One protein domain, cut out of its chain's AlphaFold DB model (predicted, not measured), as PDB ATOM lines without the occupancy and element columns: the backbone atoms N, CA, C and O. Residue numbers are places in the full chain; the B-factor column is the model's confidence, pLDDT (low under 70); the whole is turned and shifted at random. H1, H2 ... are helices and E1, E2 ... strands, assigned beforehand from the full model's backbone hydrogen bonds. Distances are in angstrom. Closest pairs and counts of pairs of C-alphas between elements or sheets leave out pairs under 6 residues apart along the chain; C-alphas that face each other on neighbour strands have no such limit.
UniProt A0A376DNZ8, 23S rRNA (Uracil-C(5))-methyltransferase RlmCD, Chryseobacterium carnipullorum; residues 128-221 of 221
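This is residues 128 to 221 of the 221 residues of the protein "23S rRNA (Uracil-C(5))-methyltransferase RlmCD" of Chryseobacterium carnipullorum (UniProt A0A376DNZ8). What does the model look like? A small, strongly twisted sheet of three short strands, E1, E2 and E3, lies near the middle, with the long helix H2 grazing it beside E2, while residues 145 to 153, with the short helix H1, stick out as a free loop. After H2 a long link folds back and leads to the short helix H3 near E1. What is it built of? The printed part has 94 residues, with three named strands and three named helices in the order E1 H1 E2 E3 H2 H3; the sheet order is E1 - E2 - E3, all antiparallel, and the class is mixed, with under half of the residues in named elements. How large is it? It is compact, with a radius of gyration of the C-alphas of 13.6 A and spans of 39 by 32 by 27 A.

How do the strands pair? E2, residues 159 to 164, is the inner strand, antiparallel to E1, residues 136 to 138, with N 138 and O 159 2.9 A apart, and to E3, residues 167 to 173, with N 172 and O 162 2.8 A apart; E2 and E3 form a hairpin. The pairing is staggered: E2 pairs with E1 over residues 159 to 161 and with E3 over 161 to 164. Where are the helices? H2, residues 184 to 197, is on the sheet but only grazes it with residues 188 to 195; its closest C-alphas to E2 are those of Lys 192 and Leu 160, 6.5 A apart. H1, residues 145 to 149, is not on the sheet, and H3, residues 215 to 219, only just is not, with 4 pairs of C-alphas within 10 A. Are the helix backbones in order? Each O i to N i+4 pair is within hydrogen-bond range in H1 and H2; in H3 0 of 1 is, and 1 of 2 O i to N i+3 pairs.

Where do the first elements lie? E1 begins at C-alpha 136, (44.158, -41.766, 285.763), and measures 6.4 A; H1 measures 6.2 A. How long are the others? E2 measures 11.9 A, E3 13.9 A, H2 19.9 A and H3 8.2 A, ending at C-alpha 219, (44.502, -54.736, 288.434).

Which C-alphas are farthest apart? Those of Asn 131 and Glu 151, at 40.7 A. Is there a cut or a long link? The printed part has no cut, and the link from H2 to H3, residues 198 to 214, is long. Where is confidence low? Residues 214 to 221 are under 70, against a mean pLDDT of the printed part of 88.1.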
ATOM      1  N   PHE A 128      25.613 -35.576 282.421       96.31
ATOM      2  CA  PHE A 128      25.820 -35.457 283.867       96.31
ATOM      3  C   PHE A 128      25.237 -36.603 284.715       96.31
ATOM      4  O   PHE A 128      25.140 -36.502 285.931       96.31
ATOM      5  N   TYR A 129      24.912 -37.730 284.084       95.44
ATOM      6  CA  TYR A 129      24.241 -38.863 284.720       95.44
ATOM      7  C   TYR A 129      25.162 -39.766 285.562       95.44
ATOM      8  O   TYR A 129      24.678 -40.667 286.248       95.44
ATOM      9  N   ARG A 130      26.492 -39.607 285.496       95.31
ATOM     10  CA  ARG A 130      27.428 -40.405 286.301       95.31
ATOM     11  C   ARG A 130      27.631 -39.765 287.664       95.31
ATOM     12  O   ARG A 130      28.125 -38.652 287.765       95.31
ATOM     13  N   ASN A 131      27.352 -40.526 288.715       95.12
ATOM     14  CA  ASN A 131      27.641 -40.145 290.098       95.12
ATOM     15  C   ASN A 131      29.082 -40.475 290.536       95.12
ATOM     16  O   ASN A 131      29.580 -39.871 291.483       95.12
ATOM     17  N   LYS A 132      29.763 -41.394 289.839       93.56
ATOM     18  CA  LYS A 132      31.153 -41.799 290.077       93.56
ATOM     19  C   LYS A 132      31.950 -41.759 288.772       93.56
ATOM     20  O   LYS A 132      31.478 -42.220 287.731       93.56
ATOM     21  N   MET A 133      33.166 -41.228 288.855       92.75
ATOM     22  CA  MET A 133      34.170 -41.233 287.794       92.75
ATOM     23  C   MET A 133      35.539 -41.490 288.409       92.75
ATOM     24  O   MET A 133      35.835 -40.984 289.489       92.75
ATOM     25  N   GLU A 134      36.357 -42.242 287.691       91.56
ATOM     26  CA  GLU A 134      37.766 -42.470 287.995       91.56
ATOM     27  C   GLU A 134      38.590 -41.833 286.884       91.56
ATOM     28  O   GLU A 134      38.205 -41.873 285.714       91.56
ATOM     29  N   PHE A 135      39.693 -41.196 287.252       92.38
ATOM     30  CA  PHE A 135      40.596 -40.547 286.314       92.38
ATOM     31  C   PHE A 135      42.012 -40.999 286.631       92.38
ATOM     32  O   PHE A 135      42.411 -40.979 287.794       92.38
ATOM     33  N   SER A 136      42.775 -41.334 285.598       92.38
ATOM     34  CA  SER A 136      44.158 -41.766 285.763       92.38
ATOM     35  C   SER A 136      45.101 -40.582 285.599       92.38
ATOM     36  O   SER A 136      44.943 -39.746 284.696       92.38
ATOM     37  N   PHE A 137      46.087 -40.523 286.486       93.81
ATOM     38  CA  PHE A 137      47.249 -39.657 286.361       93.81
ATOM     39  C   PHE A 137      48.278 -40.361 285.486       93.81
ATOM     40  O   PHE A 137      48.474 -41.565 285.604       93.81
ATOM     41  N   SER A 138      48.938 -39.631 284.590       93.12
ATOM     42  CA  SER A 138      50.057 -40.200 283.844       93.12
ATOM     43  C   SER A 138      51.022 -39.144 283.336       93.12
ATOM     44  O   SER A 138      50.584 -38.092 282.876       93.12
ATOM     45  N   ASN A 139      52.317 -39.464 283.316       93.00
ATOM     46  CA  ASN A 139      53.343 -38.677 282.619       93.00
ATOM     47  C   ASN A 139      53.372 -38.925 281.087       93.00
ATOM     48  O   ASN A 139      54.229 -38.406 280.365       93.00
ATOM     49  N   ALA A 140      52.450 -39.746 280.568       92.62
ATOM     50  CA  ALA A 140      52.386 -40.185 279.179       92.62
ATOM     51  C   ALA A 140      51.123 -39.674 278.458       92.62
ATOM     52  O   ALA A 140      50.354 -40.449 277.877       92.62
ATOM     53  N   ARG A 141      50.931 -38.349 278.432       94.19
ATOM     54  CA  ARG A 141      49.832 -37.688 277.710       94.19
ATOM     55  C   ARG A 141      49.736 -38.115 276.238       94.19
ATOM     56  O   ARG A 141      50.737 -38.261 275.529       94.19
ATOM     57  N   TRP A 142      48.501 -38.271 275.767       93.69
ATOM     58  CA  TRP A 142      48.158 -38.392 274.356       93.69
ATOM     59  C   TRP A 142      48.483 -37.095 273.613       93.69
ATOM     60  O   TRP A 142      48.024 -36.018 273.999       93.69
ATOM     61  N   LEU A 143      49.256 -37.214 272.537       91.50
ATOM     62  CA  LEU A 143      49.621 -36.100 271.669       91.50
ATOM     63  C   LEU A 143      48.824 -36.198 270.373       91.50
ATOM     64  O   LEU A 143      48.710 -37.271 269.779       91.50
ATOM     65  N   THR A 144      48.281 -35.072 269.931       88.56
ATOM     66  CA  THR A 144      47.635 -34.968 268.623       88.56
ATOM     67  C   THR A 144      48.656 -35.125 267.496       88.56
ATOM     68  O   THR A 144      49.857 -34.918 267.680       88.56
ATOM     69  N   GLN A 145      48.187 -35.453 266.289       86.12
ATOM     70  CA  GLN A 145      49.076 -35.559 265.130       86.12
ATOM     71  C   GLN A 145      49.813 -34.239 264.851       86.12
ATOM     72  O   GLN A 145      50.980 -34.280 264.470       86.12
ATOM     73  N   TYR A 146      49.152 -33.101 265.100       87.44
ATOM     74  CA  TYR A 146      49.753 -31.771 265.028       87.44
ATOM     75  C   TYR A 146      50.933 -31.638 265.993       87.44
ATOM     76  O   TYR A 146      52.039 -31.361 265.543       87.44
ATOM     77  N   GLU A 147      50.722 -31.921 267.284       89.94
ATOM     78  CA  GLU A 147      51.772 -31.850 268.311       89.94
ATOM     79  C   GLU A 147      52.955 -32.774 268.002       89.94
ATOM     80  O   GLU A 147      54.094 -32.418 268.269       89.94
ATOM     81  N   ILE A 148      52.701 -33.952 267.422       88.81
ATOM     82  CA  ILE A 148      53.761 -34.893 267.022       88.81
ATOM     83  C   ILE A 148      54.569 -34.357 265.834       88.81
ATOM     84  O   ILE A 148      55.772 -34.598 265.758       88.81
ATOM     85  N   SER A 149      53.912 -33.695 264.878       90.94
ATOM     86  CA  SER A 149      54.562 -33.153 263.678       90.94
ATOM     87  C   SER A 149      55.169 -31.762 263.860       90.94
ATOM     88  O   SER A 149      55.924 -31.325 262.997       90.94
ATOM     89  N   SER A 150      54.805 -31.061 264.933       91.44
ATOM     90  CA  SER A 150      55.252 -29.699 265.209       91.44
ATOM     91  C   SER A 150      56.575 -29.702 265.980       91.44
ATOM     92  O   SER A 150      56.853 -30.599 266.772       91.44
ATOM     93  N   GLU A 151      57.390 -28.673 265.750       89.25
ATOM     94  CA  GLU A 151      58.615 -28.405 266.518       89.25
ATOM     95  C   GLU A 151      58.337 -27.562 267.778       89.25
ATOM     96  O   GLU A 151      59.249 -27.259 268.548       89.25
ATOM     97  N   GLU A 152      57.081 -27.165 268.002       89.25
ATOM     98  CA  GLU A 152      56.673 -26.394 269.173       89.25
ATOM     99  C   GLU A 152      56.799 -27.195 270.478       89.25
ATOM    100  O   GLU A 152      56.555 -28.402 270.548       89.25
ATOM    101  N   ASN A 153      57.125 -26.489 271.562       85.50
ATOM    102  CA  ASN A 153      57.121 -27.063 272.901       85.50
ATOM    103  C   ASN A 153      55.737 -26.892 273.549       85.50
ATOM    104  O   ASN A 153      55.396 -25.811 274.025       85.50
ATOM    105  N   PHE A 154      54.968 -27.980 273.616       83.44
ATOM    106  CA  PHE A 154      53.633 -28.021 274.233       83.44
ATOM    107  C   PHE A 154      53.650 -28.251 275.757       83.44
ATOM    108  O   PHE A 154      52.622 -28.581 276.352       83.44
ATOM    109  N   GLY A 155      54.807 -28.082 276.400       83.19
ATOM    110  CA  GLY A 155      54.968 -28.210 277.843       83.19
ATOM    111  C   GLY A 155      54.997 -29.659 278.327       83.19
ATOM    112  O   GLY A 155      55.506 -30.556 277.650       83.19
ATOM    113  N   SER A 156      54.483 -29.880 279.541       86.25
ATOM    114  CA  SER A 156      54.541 -31.189 280.196       86.25
ATOM    115  C   SER A 156      53.702 -32.257 279.476       86.25
ATOM    116  O   SER A 156      52.677 -31.987 278.836       86.25
ATOM    117  N   LYS A 157      54.139 -33.509 279.628       91.12
ATOM    118  CA  LYS A 157      53.400 -34.712 279.231       91.12
ATOM    119  C   LYS A 157      52.527 -35.263 280.362       91.12
ATOM    120  O   LYS A 157      51.952 -36.333 280.194       91.12
ATOM    121  N   ASP A 158      52.370 -34.523 281.453       94.31
ATOM    122  CA  ASP A 158      51.464 -34.885 282.539       94.31
ATOM    123  C   ASP A 158      49.999 -34.715 282.123       94.31
ATOM    124  O   ASP A 158      49.575 -33.683 281.581       94.31
ATOM    125  N   ALA A 159      49.195 -35.728 282.412       94.94
ATOM    126  CA  ALA A 159      47.783 -35.801 282.083       94.94
ATOM    127  C   ALA A 159      46.965 -36.316 283.265       94.94
ATOM    128  O   ALA A 159      47.416 -37.174 284.019       94.94
ATOM    129  N   LEU A 160      45.739 -35.802 283.377       95.19
ATOM    130  CA  LEU A 160      44.718 -36.332 284.275       95.19
ATOM    131  C   LEU A 160      43.405 -36.493 283.508       95.19
ATOM    132  O   LEU A 160      42.743 -35.505 283.160       95.19
ATOM    133  N   GLY A 161      43.026 -37.737 283.229       94.75
ATOM    134  CA  GLY A 161      41.848 -38.015 282.417       94.75
ATOM    135  C   GLY A 161      41.647 -39.490 282.098       94.75
ATOM    136  O   GLY A 161      41.749 -40.332 282.979       94.75
ATOM    137  N   PHE A 162      41.306 -39.786 280.840       93.31
ATOM    138  CA  PHE A 162      40.947 -41.137 280.394       93.31
ATOM    139  C   PHE A 162      41.956 -41.731 279.425       93.31
ATOM    140  O   PHE A 162      42.506 -41.026 278.579       93.31
ATOM    141  N   HIS A 163      42.086 -43.053 279.466       90.88
ATOM    142  CA  HIS A 163      42.821 -43.823 278.473       90.88
ATOM    143  C   HIS A 163      42.275 -43.627 277.052       90.88
ATOM    144  O   HIS A 163      41.060 -43.538 276.820       90.88
ATOM    145  N   ILE A 164      43.184 -43.613 276.078       91.19
ATOM    146  CA  ILE A 164      42.827 -43.618 274.660       91.19
ATOM    147  C   ILE A 164      42.421 -45.039 274.243       91.19
ATOM    148  O   ILE A 164      43.158 -45.995 274.502       91.19
ATOM    149  N   PRO A 165      41.280 -45.228 273.553       86.38
ATOM    150  CA  PRO A 165      40.875 -46.539 273.058       86.38
ATOM    151  C   PRO A 165      41.975 -47.232 272.243       86.38
ATOM    152  O   PRO A 165      42.460 -46.709 271.244       86.38
ATOM    153  N   GLY A 166      42.358 -48.439 272.665       85.69
ATOM    154  CA  GLY A 166      43.413 -49.225 272.017       85.69
ATOM    155  C   GLY A 166      44.847 -48.806 272.366       85.69
ATOM    156  O   GLY A 166      45.778 -49.464 271.909       85.69
ATOM    157  N   MET A 167      45.035 -47.765 273.181       87.50
ATOM    158  CA  MET A 167      46.331 -47.301 273.687       87.50
ATOM    159  C   MET A 167      46.212 -46.992 275.176       87.50
ATOM    160  O   MET A 167      46.206 -45.837 275.593       87.50
ATOM    161  N   TRP A 168      46.114 -48.055 275.973       83.81
ATOM    162  CA  TRP A 168      45.939 -47.967 277.420       83.81
ATOM    163  C   TRP A 168      47.066 -47.162 278.093       83.81
ATOM    164  O   TRP A 168      46.804 -46.355 278.961       83.81
ATOM    165  N   SER A 169      48.312 -47.224 277.627       86.50
ATOM    166  CA  SER A 169      49.404 -46.436 278.225       86.50
ATOM    167  C   SER A 169      49.371 -44.932 277.905       86.50
ATOM    168  O   SER A 169      50.302 -44.211 278.263       86.50
ATOM    169  N   LYS A 170      48.353 -44.442 277.181       91.00
ATOM    170  CA  LYS A 170      48.198 -43.029 276.812       91.00
ATOM    171  C   LYS A 170      46.935 -42.445 277.419       91.00
ATOM    172  O   LYS A 170      45.839 -42.936 277.157       91.00
ATOM    173  N   ILE A 171      47.094 -41.343 278.149       93.25
ATOM    174  CA  ILE A 171      45.988 -40.618 278.781       93.25
ATOM    175  C   ILE A 171      45.665 -39.349 278.003       93.25
ATOM    176  O   ILE A 171      46.541 -38.532 277.715       93.25
ATOM    177  N   LEU A 172      44.388 -39.149 277.686       94.75
ATOM    178  CA  LEU A 172      43.891 -37.864 277.225       94.75
ATOM    179  C   LEU A 172      43.807 -36.897 278.403       94.75
ATOM    180  O   LEU A 172      43.054 -37.133 279.348       94.75
ATOM    181  N   ASP A 173      44.523 -35.782 278.310       95.25
ATOM    182  CA  ASP A 173      44.417 -34.716 279.297       95.25
ATOM    183  C   ASP A 173      43.095 -33.954 279.137       95.25
ATOM    184  O   ASP A 173      42.968 -33.066 278.293       95.25
ATOM    185  N   LEU A 174      42.095 -34.330 279.931       94.88
ATOM    186  CA  LEU A 174      40.746 -33.786 279.809       94.88
ATOM    187  C   LEU A 174      40.703 -32.308 280.205       94.88
ATOM    188  O   LEU A 174      41.306 -31.883 281.190       94.88
ATOM    189  N   LYS A 175      39.911 -31.516 279.487       94.50
ATOM    190  CA  LYS A 175      39.586 -30.135 279.884       94.50
ATOM    191  C   LYS A 175      38.222 -30.037 280.557       94.50
ATOM    192  O   LYS A 175      38.079 -29.334 281.546       94.50
ATOM    193  N   GLU A 176      37.285 -30.862 280.120       95.38
ATOM    194  CA  GLU A 176      35.899 -30.919 280.578       95.38
ATOM    195  C   GLU A 176      35.322 -32.316 280.320       95.38
ATOM    196  O   GLU A 176      35.782 -33.054 279.442       95.38
ATOM    197  N   CYS A 177      34.302 -32.684 281.086       96.38
ATOM    198  CA  CYS A 177      33.544 -33.906 280.904       96.38
ATOM    199  C   CYS A 177      32.074 -33.647 281.231       96.38
ATOM    200  O   CYS A 177      31.744 -33.245 282.342       96.38
ATOM    201  N   PHE A 178      31.191 -33.934 280.275       96.56
ATOM    202  CA  PHE A 178      29.739 -33.791 280.428       96.56
ATOM    203  C   PHE A 178      29.064 -35.060 280.959       96.56
ATOM    204  O   PHE A 178      27.862 -35.233 280.792       96.56
ATOM    205  N   LEU A 179      29.826 -35.999 281.527       95.56
ATOM    206  CA  LEU A 179      29.268 -37.232 282.083       95.56
ATOM    207  C   LEU A 179      28.983 -37.134 283.578       95.56
ATOM    208  O   LEU A 179      28.093 -37.833 284.037       95.56
ATOM    209  N   GLN A 180      29.699 -36.286 284.314       95.94
ATOM    210  CA  GLN A 180      29.497 -36.054 285.741       95.94
ATOM    211  C   GLN A 180      29.367 -34.551 285.963       95.94
ATOM    212  O   GLN A 180      30.138 -33.783 285.385       95.94
ATOM    213  N   GLU A 181      28.365 -34.149 286.737       95.50
ATOM    214  CA  GLU A 181      28.102 -32.741 287.030       95.50
ATOM    215  C   GLU A 181      29.261 -32.091 287.798       95.50
ATOM    216  O   GLU A 181      30.079 -32.759 288.451       95.50
ATOM    217  N   ASP A 182      29.333 -30.765 287.728       94.31
ATOM    218  CA  ASP A 182      30.189 -30.013 288.630       94.31
ATOM    219  C   ASP A 182      29.802 -30.280 290.096       94.31
ATOM    220  O   ASP A 182      28.633 -30.494 290.410       94.31
ATOM    221  N   PRO A 183      30.786 -30.318 291.013       96.19
ATOM    222  CA  PRO A 183      32.134 -29.763 290.880       96.19
ATOM    223  C   PRO A 183      33.203 -30.724 290.323       96.19
ATOM    224  O   PRO A 183      34.389 -30.445 290.479       96.19
ATOM    225  N   SER A 184      32.844 -31.848 289.686       95.69
ATOM    226  CA  SER A 184      33.822 -32.845 289.214       95.69
ATOM    227  C   SER A 184      34.920 -32.269 288.309       95.69
ATOM    228  O   SER A 184      36.107 -32.515 288.549       95.69
ATOM    229  N   ASN A 185      34.570 -31.446 287.311       96.31
ATOM    230  CA  ASN A 185      35.583 -30.853 286.433       96.31
ATOM    231  C   ASN A 185      36.485 -29.884 287.198       96.31
ATOM    232  O   ASN A 185      37.706 -29.935 287.036       96.31
ATOM    233  N   ALA A 186      35.896 -29.051 288.058       96.75
ATOM    234  CA  ALA A 186      36.635 -28.115 288.897       96.75
ATOM    235  C   ALA A 186      37.626 -28.839 289.825       96.75
ATOM    236  O   ALA A 186      38.795 -28.461 289.880       96.75
ATOM    237  N   ILE A 187      37.191 -29.916 290.487       96.81
ATOM    238  CA  ILE A 187      38.040 -30.738 291.359       96.81
ATOM    239  C   ILE A 187      39.186 -31.348 290.553       96.81
ATOM    240  O   ILE A 187      40.344 -31.181 290.924       96.81
ATOM    241  N   ARG A 188      38.897 -32.002 289.423       96.38
ATOM    242  CA  ARG A 188      39.922 -32.640 288.587       96.38
ATOM    243  C   ARG A 188      40.986 -31.639 288.126       96.38
ATOM    244  O   ARG A 188      42.181 -31.901 288.251       96.38
ATOM    245  N   LEU A 189      40.572 -30.474 287.626       96.62
ATOM    246  CA  LEU A 189      41.498 -29.425 287.190       96.62
ATOM    247  C   LEU A 189      42.314 -28.856 288.361       96.62
ATOM    248  O   LEU A 189      43.520 -28.654 288.214       96.62
ATOM    249  N   ALA A 190      41.686 -28.640 289.520       97.25
ATOM    250  CA  ALA A 190      42.362 -28.150 290.719       97.25
ATOM    251  C   ALA A 190      43.402 -29.149 291.244       97.25
ATOM    252  O   ALA A 190      44.521 -28.747 291.551       97.25
ATOM    253  N   VAL A 191      43.074 -30.445 291.284       96.12
ATOM    254  CA  VAL A 191      44.000 -31.503 291.715       96.12
ATOM    255  C   VAL A 191      45.195 -31.601 290.768       96.12
ATOM    256  O   VAL A 191      46.333 -31.612 291.231       96.12
ATOM    257  N   LYS A 192      44.970 -31.582 289.445       95.19
ATOM    258  CA  LYS A 192      46.075 -31.556 288.474       95.19
ATOM    259  C   LYS A 192      46.975 -30.339 288.688       95.19
ATOM    260  O   LYS A 192      48.195 -30.475 288.708       95.19
ATOM    261  N   LYS A 193      46.381 -29.150 288.833       95.50
ATOM    262  CA  LYS A 193      47.137 -27.913 289.051       95.50
ATOM    263  C   LYS A 193      47.968 -28.000 290.332       95.50
ATOM    264  O   LYS A 193      49.150 -27.685 290.300       95.50
ATOM    265  N   PHE A 194      47.367 -28.467 291.425       96.25
ATOM    266  CA  PHE A 194      48.051 -28.666 292.698       96.25
ATOM    267  C   PHE A 194      49.251 -29.609 292.556       96.25
ATOM    268  O   PHE A 194      50.327 -29.287 293.052       96.25
ATOM    269  N   ALA A 195      49.093 -30.730 291.846       94.56
ATOM    270  CA  ALA A 195      50.183 -31.670 291.599       94.56
ATOM    271  C   ALA A 195      51.363 -31.005 290.874       94.56
ATOM    272  O   ALA A 195      52.499 -31.094 291.334       94.56
ATOM    273  N   VAL A 196      51.082 -30.267 289.796       93.00
ATOM    274  CA  VAL A 196      52.106 -29.560 289.010       93.00
ATOM    275  C   VAL A 196      52.790 -28.458 289.824       93.00
ATOM    276  O   VAL A 196      54.015 -28.387 289.839       93.00
ATOM    277  N   ASP A 197      52.023 -27.617 290.526       95.12
ATOM    278  CA  ASP A 197      52.566 -26.502 291.317       95.12
ATOM    279  C   ASP A 197      53.500 -26.980 292.445       95.12
ATOM    280  O   ASP A 197      54.407 -26.250 292.844       95.12
ATOM    281  N   ASN A 198      53.275 -28.191 292.965       94.75
ATOM    282  CA  ASN A 198      54.061 -28.783 294.050       94.75
ATOM    283  C   ASN A 198      55.119 -29.787 293.559       94.75
ATOM    284  O   ASN A 198      55.776 -30.413 294.387       94.75
ATOM    285  N   GLY A 199      55.292 -29.949 292.241       92.31
ATOM    286  CA  GLY A 199      56.269 -30.881 291.667       92.31
ATOM    287  C   GLY A 199      56.016 -32.344 292.042       92.31
ATOM    288  O   GLY A 199      56.968 -33.077 292.284       92.31
ATOM    289  N   LEU A 200      54.746 -32.747 292.153       92.25
ATOM    290  CA  LEU A 200      54.358 -34.120 292.471       92.25
ATOM    291  C   LEU A 200      54.362 -34.987 291.208       92.25
ATOM    292  O   LEU A 200      53.798 -34.601 290.183       92.25
ATOM    293  N   ASP A 201      54.956 -36.174 291.314       91.44
ATOM    294  CA  ASP A 201      55.129 -37.079 290.182       91.44
ATOM    295  C   ASP A 201      53.808 -37.736 289.760       91.44
ATOM    296  O   ASP A 201      53.071 -38.303 290.574       91.44
ATOM    297  N   PHE A 202      53.536 -37.692 288.458       93.19
ATOM    298  CA  PHE A 202      52.438 -38.414 287.820       93.19
ATOM    299  C   PHE A 202      52.894 -39.832 287.475       93.19
ATOM    300  O   PHE A 202      54.045 -40.028 287.086       93.19
ATOM    301  N   PHE A 203      51.980 -40.803 287.551       91.38
ATOM    302  CA  PHE A 203      52.310 -42.206 287.311       91.38
ATOM    303  C   PHE A 203      52.980 -42.462 285.948       91.38
ATOM    304  O   PHE A 203      52.458 -42.133 284.872       91.38
ATOM    305  N   ASP A 204      54.147 -43.092 285.997       88.12
ATOM    306  CA  ASP A 204      54.859 -43.648 284.862       88.12
ATOM    307  C   ASP A 204      54.498 -45.123 284.720       88.12
ATOM    308  O   ASP A 204      55.082 -46.008 285.338       88.12
ATOM    309  N   VAL A 205      53.564 -45.395 283.819       84.38
ATOM    310  CA  VAL A 205      53.090 -46.745 283.505       84.38
ATOM    311  C   VAL A 205      54.219 -47.700 283.084       84.38
ATOM    312  O   VAL A 205      54.104 -48.912 283.255       84.38
ATOM    313  N   LYS A 206      55.308 -47.203 282.488       83.56
ATOM    314  CA  LYS A 206      56.400 -48.060 282.009       83.56
ATOM    315  C   LYS A 206      57.338 -48.453 283.144       83.56
ATOM    316  O   LYS A 206      57.782 -49.599 283.178       83.56
ATOM    317  N   ASN A 207      57.675 -47.495 284.002       86.88
ATOM    318  CA  ASN A 207      58.592 -47.710 285.119       86.88
ATOM    319  C   ASN A 207      57.867 -48.181 286.391       86.88
ATOM    320  O   ASN A 207      58.530 -48.704 287.275       86.88
ATOM    321  N   GLN A 208      56.530 -48.083 286.426       84.81
ATOM    322  CA  GLN A 208      55.674 -48.415 287.573       84.81
ATOM    323  C   GLN A 208      56.033 -47.576 288.809       84.81
ATOM    324  O   GLN A 208      56.199 -48.089 289.910       84.81
ATOM    325  N   GLU A 209      56.199 -46.270 288.599       86.56
ATOM    326  CA  GLU A 209      56.608 -45.309 289.626       86.56
ATOM    327  C   GLU A 209      55.774 -44.026 289.507       86.56
ATOM    328  O   GLU A 209      55.349 -43.654 288.416       86.56
ATOM    329  N   GLY A 210      55.564 -43.320 290.616       82.12
ATOM    330  CA  GLY A 210      54.852 -42.042 290.658       82.12
ATOM    331  C   GLY A 210      54.091 -41.876 291.968       82.12
ATOM    332  O   GLY A 210      53.798 -42.854 292.645       82.12
ATOM    333  N   PHE A 211      53.798 -40.635 292.354       84.56
ATOM    334  CA  PHE A 211      53.063 -40.363 293.590       84.56
ATOM    335  C   PHE A 211      51.550 -40.443 293.377       84.56
ATOM    336  O   PHE A 211      50.834 -41.034 294.181       84.56
ATOM    337  N   PHE A 212      51.056 -39.826 292.300       81.56
ATOM    338  CA  PHE A 212      49.648 -39.912 291.933       81.56
ATOM    339  C   PHE A 212      49.414 -41.076 290.984       81.56
ATOM    340  O   PHE A 212      49.810 -41.008 289.820       81.56
ATOM    341  N   GLU A 213      48.694 -42.077 291.472       74.75
ATOM    342  CA  GLU A 213      48.194 -43.226 290.723       74.75
ATOM    343  C   GLU A 213      46.691 -43.411 290.968       74.75
ATOM    344  O   GLU A 213      46.127 -42.880 291.932       74.75
ATOM    345  N   ASN A 214      46.025 -44.136 290.072       65.50
ATOM    346  CA  ASN A 214      44.662 -44.598 290.298       65.50
ATOM    347  C   ASN A 214      44.728 -46.041 290.839       65.50
ATOM    348  O   ASN A 214      45.312 -46.882 290.159       65.50
ATOM    349  N   PRO A 215      44.140 -46.354 292.011       54.88
ATOM    350  CA  PRO A 215      44.290 -47.666 292.648       54.88
ATOM    351  C   PRO A 215      43.837 -48.860 291.791       54.88
ATOM    352  O   PRO A 215      44.306 -49.974 291.996       54.88
ATOM    353  N   ASP A 216      42.922 -48.648 290.841       57.50
ATOM    354  CA  ASP A 216      42.423 -49.717 289.968       57.50
ATOM    355  C   ASP A 216      43.377 -50.039 288.797       57.50
ATOM    356  O   ASP A 216      43.274 -51.120 288.209       57.50
ATOM    357  N   ASP A 217      44.352 -49.166 288.497       55.59
ATOM    358  CA  ASP A 217      45.315 -49.358 287.399       55.59
ATOM    359  C   ASP A 217      46.294 -50.530 287.682       55.59
ATOM    360  O   ASP A 217      46.857 -51.095 286.745       55.59
ATOM    361  N   GLU A 218      46.451 -50.965 288.945       48.38
ATOM    362  CA  GLU A 218      47.242 -52.155 289.322       48.38
ATOM    363  C   GLU A 218      46.582 -53.481 288.900       48.38
ATOM    364  O   GLU A 218      47.258 -54.502 288.768       48.38
ATOM    365  N   THR A 219      45.261 -53.497 288.693       43.25
ATOM    366  CA  THR A 219      44.502 -54.736 288.434       43.25
ATOM    367  C   THR A 219      44.378 -55.099 286.951       43.25
ATOM    368  O   THR A 219      43.877 -56.180 286.627       43.25
ATOM    369  N   GLU A 220      44.842 -54.229 286.048       44.06
ATOM    370  CA  GLU A 220      44.756 -54.410 284.590       44.06
ATOM    371  C   GLU A 220      46.107 -54.719 283.899       44.06
ATOM    372  O   GLU A 220      46.139 -54.867 282.670       44.06
ATOM    373  N   LEU A 221      47.204 -54.845 284.662       39.09
ATOM    374  CA  LEU A 221      48.555 -55.221 284.194       39.09
ATOM    375  C   LEU A 221      48.811 -56.734 284.276       39.09
ATOM    376  O   LEU A 221      49.457 -57.257 283.334       39.09
TER     377      LEU A 221